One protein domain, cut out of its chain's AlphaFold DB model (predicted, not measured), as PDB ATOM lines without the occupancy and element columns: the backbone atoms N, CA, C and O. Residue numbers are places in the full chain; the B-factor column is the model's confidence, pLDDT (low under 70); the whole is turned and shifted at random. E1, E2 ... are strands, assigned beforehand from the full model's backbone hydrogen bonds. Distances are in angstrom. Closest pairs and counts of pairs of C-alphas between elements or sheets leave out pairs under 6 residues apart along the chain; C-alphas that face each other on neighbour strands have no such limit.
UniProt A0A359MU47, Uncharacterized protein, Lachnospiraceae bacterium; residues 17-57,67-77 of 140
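AT A GLANCE: This is residues 17 to 57 and 67 to 77 of the 140 residues of an uncharacterized protein of Lachnospiraceae bacterium (UniProt A0A359MU47). Little regular structure is here: a long, thin rod with the hairpin E1 and E2 towards one end, the short strand pair E3 and E4 towards the other, and the link of residues 42 to 50 between. The 52 printed residues hold no named helix and four strands, E1 to E4 in chain order: an antiparallel sheet E1, E2 and a parallel sheet E3, E4. The class is all strand, with 16 residues in named elements; the whole is extended, radius of gyration of the C-alphas 17.0 A, spans 54 by 19 by 13 A.

IN THESE COORDINATES: E2, residues 36 to 41, is 12.7 A long. E1, residues 30 to 33, begins at C-alpha 30 (83.153, 105.375, 83.234). E3 is residues 51 to 53; E4, residues 72 to 74, ends at C-alpha 74 (71.836, 123.082, 54.084).

HOW THE PARTS SIT: E1 and E2 are antiparallel at 147 degrees; N 40 and O 31 are 2.9 A apart. E3 and E4 are parallel at 13 degrees; N 52 and O 72 are 2.9 A apart. E2 and E3 are apart.

THE WHOLE: The farthest C-alphas, of Asp 37 and Ile 77, are 54.1 A apart. Residues 58 to 66 are cut out, a gap of 24.3 A between C-alphas 57 and 67. No printed residue is under 70 in pLDDT.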
ATOM      1  N   THR A  17      98.632  99.198  76.683       87.38
ATOM      2  CA  THR A  17      98.304  99.412  75.267       87.38
ATOM      3  C   THR A  17      97.055 100.267  75.044       87.38
ATOM      4  O   THR A  17      96.778 100.669  73.914       87.38
ATOM      5  N   LEU A  18      96.286 100.568  76.096       91.62
ATOM      6  CA  LEU A  18      95.098 101.409  75.973       91.62
ATOM      7  C   LEU A  18      95.503 102.863  75.708       91.62
ATOM      8  O   LEU A  18      96.494 103.344  76.241       91.62
ATOM      9  N   THR A  19      94.704 103.597  74.933       93.44
ATOM     10  CA  THR A  19      95.002 104.995  74.552       93.44
ATOM     11  C   THR A  19      93.903 105.986  74.928       93.44
ATOM     12  O   THR A  19      94.090 107.192  74.795       93.44
ATOM     13  N   ALA A  20      92.763 105.501  75.427       94.25
ATOM     14  CA  ALA A  20      91.640 106.351  75.798       94.25
ATOM     15  C   ALA A  20      91.998 107.301  76.953       94.25
ATOM     16  O   ALA A  20      92.493 106.883  78.008       94.25
ATOM     17  N   THR A  21      91.679 108.578  76.758       95.12
ATOM     18  CA  THR A  21      91.759 109.643  77.762       95.12
ATOM     19  C   THR A  21      90.363 110.179  78.077       95.12
ATOM     20  O   THR A  21      89.396 109.898  77.366       95.12
ATOM     21  N   GLU A  22      90.234 110.985  79.132       95.44
ATOM     22  CA  GLU A  22      88.940 111.555  79.531       95.44
ATOM     23  C   GLU A  22      88.316 112.416  78.425       95.44
ATOM     24  O   GLU A  22      87.097 112.427  78.276       95.44
ATOM     25  N   SER A  23      89.130 113.090  77.606       96.19
ATOM     26  CA  SER A  23      88.668 113.913  76.478       96.19
ATOM     27  C   SER A  23      88.245 113.108  75.248       96.19
ATOM     28  O   SER A  23      87.673 113.676  74.325       96.19
ATOM     29  N   MET A  24      88.500 111.797  75.219       94.88
ATOM     30  CA  MET A  24      88.085 110.902  74.132       94.88
ATOM     31  C   MET A  24      86.820 110.109  74.476       94.88
ATOM     32  O   MET A  24      86.212 109.493  73.601       94.88
ATOM     33  N   VAL A  25      86.412 110.111  75.747       96.19
ATOM     34  CA  VAL A  25      85.288 109.314  76.240       96.19
ATOM     35  C   VAL A  25      84.082 110.204  76.498       96.19
ATOM     36  O   VAL A  25      84.189 111.272  77.097       96.19
ATOM     37  N   ARG A  26      82.916 109.726  76.052       96.62
ATOM     38  CA  ARG A  26      81.603 110.359  76.223       96.62
ATOM     39  C   ARG A  26      81.379 110.823  77.663       96.62
ATOM     40  O   ARG A  26      81.586 110.051  78.604       96.62
ATOM     41  N   ALA A  27      80.917 112.061  77.812       96.88
ATOM     42  CA  ALA A  27      80.676 112.701  79.097       96.88
ATOM     43  C   ALA A  27      79.855 111.804  80.041       96.88
ATOM     44  O   ALA A  27      78.831 111.233  79.659       96.88
ATOM     45  N   GLY A  28      80.335 111.641  81.275       96.69
ATOM     46  CA  GLY A  28      79.655 110.854  82.310       96.69
ATOM     47  C   GLY A  28      79.796 109.332  82.182       96.69
ATOM     48  O   GLY A  28      79.339 108.611  83.070       96.69
ATOM     49  N   LYS A  29      80.442 108.807  81.132       97.19
ATOM     50  CA  LYS A  29      80.744 107.370  81.029       97.19
ATOM     51  C   LYS A  29      82.021 107.028  81.789       97.19
ATOM     52  O   LYS A  29      82.998 107.770  81.744       97.19
ATOM     53  N   LYS A  30      82.000 105.900  82.498       97.31
ATOM     54  CA  LYS A  30      83.153 105.375  83.234       97.31
ATOM     55  C   LYS A  30      84.002 104.493  82.324       97.31
ATOM     56  O   LYS A  30      83.443 103.742  81.527       97.31
ATOM     57  N   PHE A  31      85.322 104.582  82.444       94.50
ATOM     58  CA  PHE A  31      86.251 103.792  81.638       94.50
ATOM     59  C   PHE A  31      87.594 103.582  82.350       94.50
ATOM     60  O   PHE A  31      87.959 104.355  83.231       94.50
ATOM     61  N   ILE A  32      88.322 102.551  81.922       92.50
ATOM     62  CA  ILE A  32      89.738 102.305  82.227       92.50
ATOM     63  C   ILE A  32      90.515 102.561  80.926       92.50
ATOM     64  O   ILE A  32      90.010 102.246  79.845       92.50
ATOM     65  N   GLY A  33      91.701 103.171  80.975       90.75
ATOM     66  CA  GLY A  33      92.428 103.533  79.751       90.75
ATOM     67  C   GLY A  33      93.837 104.051  80.010       90.75
ATOM     68  O   GLY A  33      94.220 104.210  81.160       90.75
ATOM     69  N   GLN A  34      94.569 104.370  78.941       89.69
ATOM     70  CA  GLN A  34      95.926 104.936  78.961       89.69
ATOM     71  C   GLN A  34      96.820 104.447  80.109       89.69
ATOM     72  O   GLN A  34      97.194 105.230  80.979       89.69
ATOM     73  N   GLY A  35      97.155 103.154  80.116       83.19
ATOM     74  CA  GLY A  35      98.135 102.599  81.056       83.19
ATOM     75  C   GLY A  35      97.738 102.638  82.533       83.19
ATOM     76  O   GLY A  35      98.580 102.352  83.375       83.19
ATOM     77  N   SER A  36      96.492 102.988  82.850       84.50
ATOM     78  CA  SER A  36      95.966 103.076  84.211       84.50
ATOM     79  C   SER A  36      94.807 102.102  84.371       84.50
ATOM     80  O   SER A  36      94.000 101.950  83.453       84.50
ATOM     81  N   ASP A  37      94.743 101.456  85.533       86.75
ATOM     82  CA  ASP A  37      93.646 100.613  86.009       86.75
ATOM     83  C   ASP A  37      92.567 101.412  86.768       86.75
ATOM     84  O   ASP A  37      91.519 100.864  87.120       86.75
ATOM     85  N   ASP A  38      92.774 102.721  86.953       90.31
ATOM     86  CA  ASP A  38      91.824 103.602  87.617       90.31
ATOM     87  C   ASP A  38      90.577 103.835  86.763       90.31
ATOM     88  O   ASP A  38      90.623 104.148  85.566       90.31
ATOM     89  N   ILE A  39      89.424 103.768  87.427       92.62
ATOM     90  CA  ILE A  39      88.149 104.134  86.821       92.62
ATOM     91  C   ILE A  39      88.083 105.659  86.692       92.62
ATOM     92  O   ILE A  39      87.889 106.382  87.670       92.62
ATOM     93  N   ARG A  40      88.145 106.143  85.453       95.00
ATOM     94  CA  ARG A  40      88.024 107.560  85.089       95.00
ATOM     95  C   ARG A  40      86.665 107.859  84.474       95.00
ATOM     96  O   ARG A  40      85.896 106.955  84.141       95.00
ATOM     97  N   THR A  41      86.335 109.144  84.355       97.50
ATOM     98  CA  THR A  41      85.061 109.593  83.771       97.50
ATOM     99  C   THR A  41      85.325 110.385  82.505       97.50
ATOM    100  O   THR A  41      86.136 111.302  82.509       97.50
ATOM    101  N   GLY A  42      84.636 110.040  81.423       97.50
ATOM    102  CA  GLY A  42      84.694 110.796  80.182       97.50
ATOM    103  C   GLY A  42      84.167 112.221  80.341       97.50
ATOM    104  O   GLY A  42      83.267 112.482  81.145       97.50
ATOM    105  N   THR A  43      84.714 113.123  79.534       97.50
ATOM    106  CA  THR A  43      84.399 114.559  79.490       97.50
ATOM    107  C   THR A  43      84.008 115.035  78.089       97.50
ATOM    108  O   THR A  43      83.574 116.175  77.943       97.50
ATOM    109  N   LEU A  44      84.107 114.182  77.058       97.31
ATOM    110  CA  LEU A  44      83.781 114.554  75.681       97.31
ATOM    111  C   LEU A  44      82.266 114.791  75.549       97.31
ATOM    112  O   LEU A  44      81.489 113.842  75.709       97.31
ATOM    113  N   PRO A  45      81.814 116.026  75.267       96.50
ATOM    114  CA  PRO A  45      80.394 116.345  75.242       96.50
ATOM    115  C   PRO A  45      79.681 115.662  74.076       96.50
ATOM    116  O   PRO A  45      80.235 115.513  72.986       96.50
ATOM    117  N   GLU A  46      78.421 115.304  74.295       95.25
ATOM    118  CA  GLU A  46      77.504 114.942  73.216       95.25
ATOM    119  C   GLU A  46      76.912 116.194  72.584       95.25
ATOM    120  O   GLU A  46      76.641 117.185  73.266       95.25
ATOM    121  N   ARG A  47      76.705 116.144  71.272       94.56
ATOM    122  CA  ARG A  47      76.077 117.215  70.513       94.56
ATOM    123  C   ARG A  47      74.675 116.787  70.122       94.56
ATOM    124  O   ARG A  47      74.460 115.701  69.588       94.56
ATOM    125  N   SER A  48      73.714 117.646  70.444       91.62
ATOM    126  CA  SER A  48      72.372 117.544  69.891       91.62
ATOM    127  C   SER A  48      72.423 117.808  68.390       91.62
ATOM    128  O   SER A  48      73.292 118.544  67.923       91.62
ATOM    129  N   ALA A  49      71.466 117.227  67.667       93.50
ATOM    130  CA  ALA A  49      71.317 117.424  66.234       93.50
ATOM    131  C   ALA A  49      71.295 118.918  65.900       93.50
ATOM    132  O   ALA A  49      70.454 119.657  66.420       93.50
ATOM    133  N   THR A  50      72.211 119.352  65.042       93.81
ATOM    134  CA  THR A  50      72.261 120.736  64.588       93.81
ATOM    135  C   THR A  50      71.746 120.844  63.163       93.81
ATOM    136  O   THR A  50      72.259 120.192  62.255       93.81
ATOM    137  N   THR A  51      70.764 121.719  62.957       95.50
ATOM    138  CA  THR A  51      70.335 122.145  61.623       95.50
ATOM    139  C   THR A  51      70.856 123.550  61.377       95.50
ATOM    140  O   THR A  51      70.489 124.479  62.096       95.50
ATOM    141  N   TYR A  52      71.708 123.709  60.367       95.69
ATOM    142  CA  TYR A  52      72.337 124.987  60.052       95.69
ATOM    143  C   TYR A  52      72.118 125.380  58.592       95.69
ATOM    144  O   TYR A  52      72.374 124.588  57.684       95.69
ATOM    145  N   SER A  53      71.676 126.622  58.376       96.06
ATOM    146  CA  SER A  53      71.577 127.222  57.045       96.06
ATOM    147  C   SER A  53      72.851 128.006  56.743       96.06
ATOM    148  O   SER A  53      73.141 129.015  57.386       96.06
ATOM    149  N   LEU A  54      73.637 127.519  55.786       96.00
ATOM    150  CA  LEU A  54      74.919 128.098  55.416       96.00
ATOM    151  C   LEU A  54      74.724 129.258  54.423       96.00
ATOM    152  O   LEU A  54      74.273 129.018  53.297       96.00
ATOM    153  N   PRO A  55      75.101 130.503  54.776       91.81
ATOM    154  CA  PRO A  55      75.036 131.617  53.835       91.81
ATOM    155  C   PRO A  55      76.046 131.446  52.691       91.81
ATOM    156  O   PRO A  55      77.009 130.686  52.801       91.81
ATOM    157  N   ILE A  56      75.831 132.161  51.584       91.25
ATOM    158  CA  ILE A  56      76.732 132.152  50.418       91.25
ATOM    159  C   ILE A  56      78.131 132.591  50.856       91.25
ATOM    160  O   ILE A  56      78.272 133.609  51.532       91.25
ATOM    161  N   ASN A  57      79.153 131.815  50.480       90.25
ATOM    162  CA  ASN A  57      80.548 131.994  50.912       90.25
ATOM    163  C   ASN A  57      80.739 131.999  52.443       90.25
ATOM    164  O   ASN A  57      81.758 132.462  52.950       90.25
ATOM    165  N   HIS A  67      78.949 113.755  67.758       94.81
ATOM    166  CA  HIS A  67      77.768 113.994  66.935       94.81
ATOM    167  C   HIS A  67      77.035 112.672  66.695       94.81
ATOM    168  O   HIS A  67      77.659 111.614  66.591       94.81
ATOM    169  N   ASN A  68      75.708 112.713  66.646       90.12
ATOM    170  CA  ASN A  68      74.859 111.526  66.485       90.12
ATOM    171  C   ASN A  68      74.513 111.229  65.014       90.12
ATOM    172  O   ASN A  68      73.719 110.329  64.748       90.12
ATOM    173  N   GLY A  69      75.111 111.967  64.072       90.62
ATOM    174  CA  GLY A  69      74.967 111.735  62.635       90.62
ATOM    175  C   GLY A  69      73.640 112.209  62.045       90.62
ATOM    176  O   GLY A  69      73.342 111.862  60.908       90.62
ATOM    177  N   VAL A  70      72.846 112.981  62.793       94.38
ATOM    178  CA  VAL A  70      71.608 113.600  62.282       94.38
ATOM    179  C   VAL A  70      71.743 115.110  62.061       94.38
ATOM    180  O   VAL A  70      70.754 115.791  61.797       94.38
ATOM    181  N   ASP A  71      72.961 115.644  62.158       94.62
ATOM    182  CA  ASP A  71      73.261 117.025  61.793       94.62
ATOM    183  C   ASP A  71      72.971 117.266  60.312       94.62
ATOM    184  O   ASP A  71      73.291 116.450  59.446       94.62
ATOM    185  N   THR A  72      72.363 118.408  60.012       95.69
ATOM    186  CA  THR A  72      72.026 118.807  58.648       95.69
ATOM    187  C   THR A  72      72.575 120.195  58.388       95.69
ATOM    188  O   THR A  72      72.191 121.169  59.035       95.69
ATOM    189  N   ILE A  73      73.459 120.295  57.401       95.50
ATOM    190  CA  ILE A  73      73.933 121.574  56.883       95.50
ATOM    191  C   ILE A  73      73.308 121.741  55.506       95.50
ATOM    192  O   ILE A  73      73.557 120.941  54.607       95.50
ATOM    193  N   SER A  74      72.477 122.765  55.352       95.81
ATOM    194  CA  SER A  74      71.836 123.082  54.084       95.81
ATOM    195  C   SER A  74      72.232 124.473  53.622       95.81
ATOM    196  O   SER A  74      72.469 125.379  54.417       95.81
ATOM    197  N   GLN A  75      72.298 124.652  52.312       95.62
ATOM    198  CA  GLN A  75      72.418 125.960  51.695       95.62
ATOM    199  C   GLN A  75      71.305 126.080  50.665       95.62
ATOM    200  O   GLN A  75      71.114 125.196  49.831       95.62
ATOM    201  N   THR A  76      70.558 127.174  50.736       94.31
ATOM    202  CA  THR A  76      69.492 127.471  49.786       94.31
ATOM    203  C   THR A  76      69.766 128.833  49.190       94.31
ATOM    204  O   THR A  76      69.800 129.834  49.902       94.31
ATOM    205  N   ILE A  77      69.992 128.852  47.881       93.75
ATOM    206  CA  ILE A  77      70.274 130.062  47.117       93.75
ATOM    207  C   ILE A  77      69.119 130.239  46.136       93.75
ATOM    208  O   ILE A  77      68.813 129.291  45.407       93.75
TER     209      ILE A  77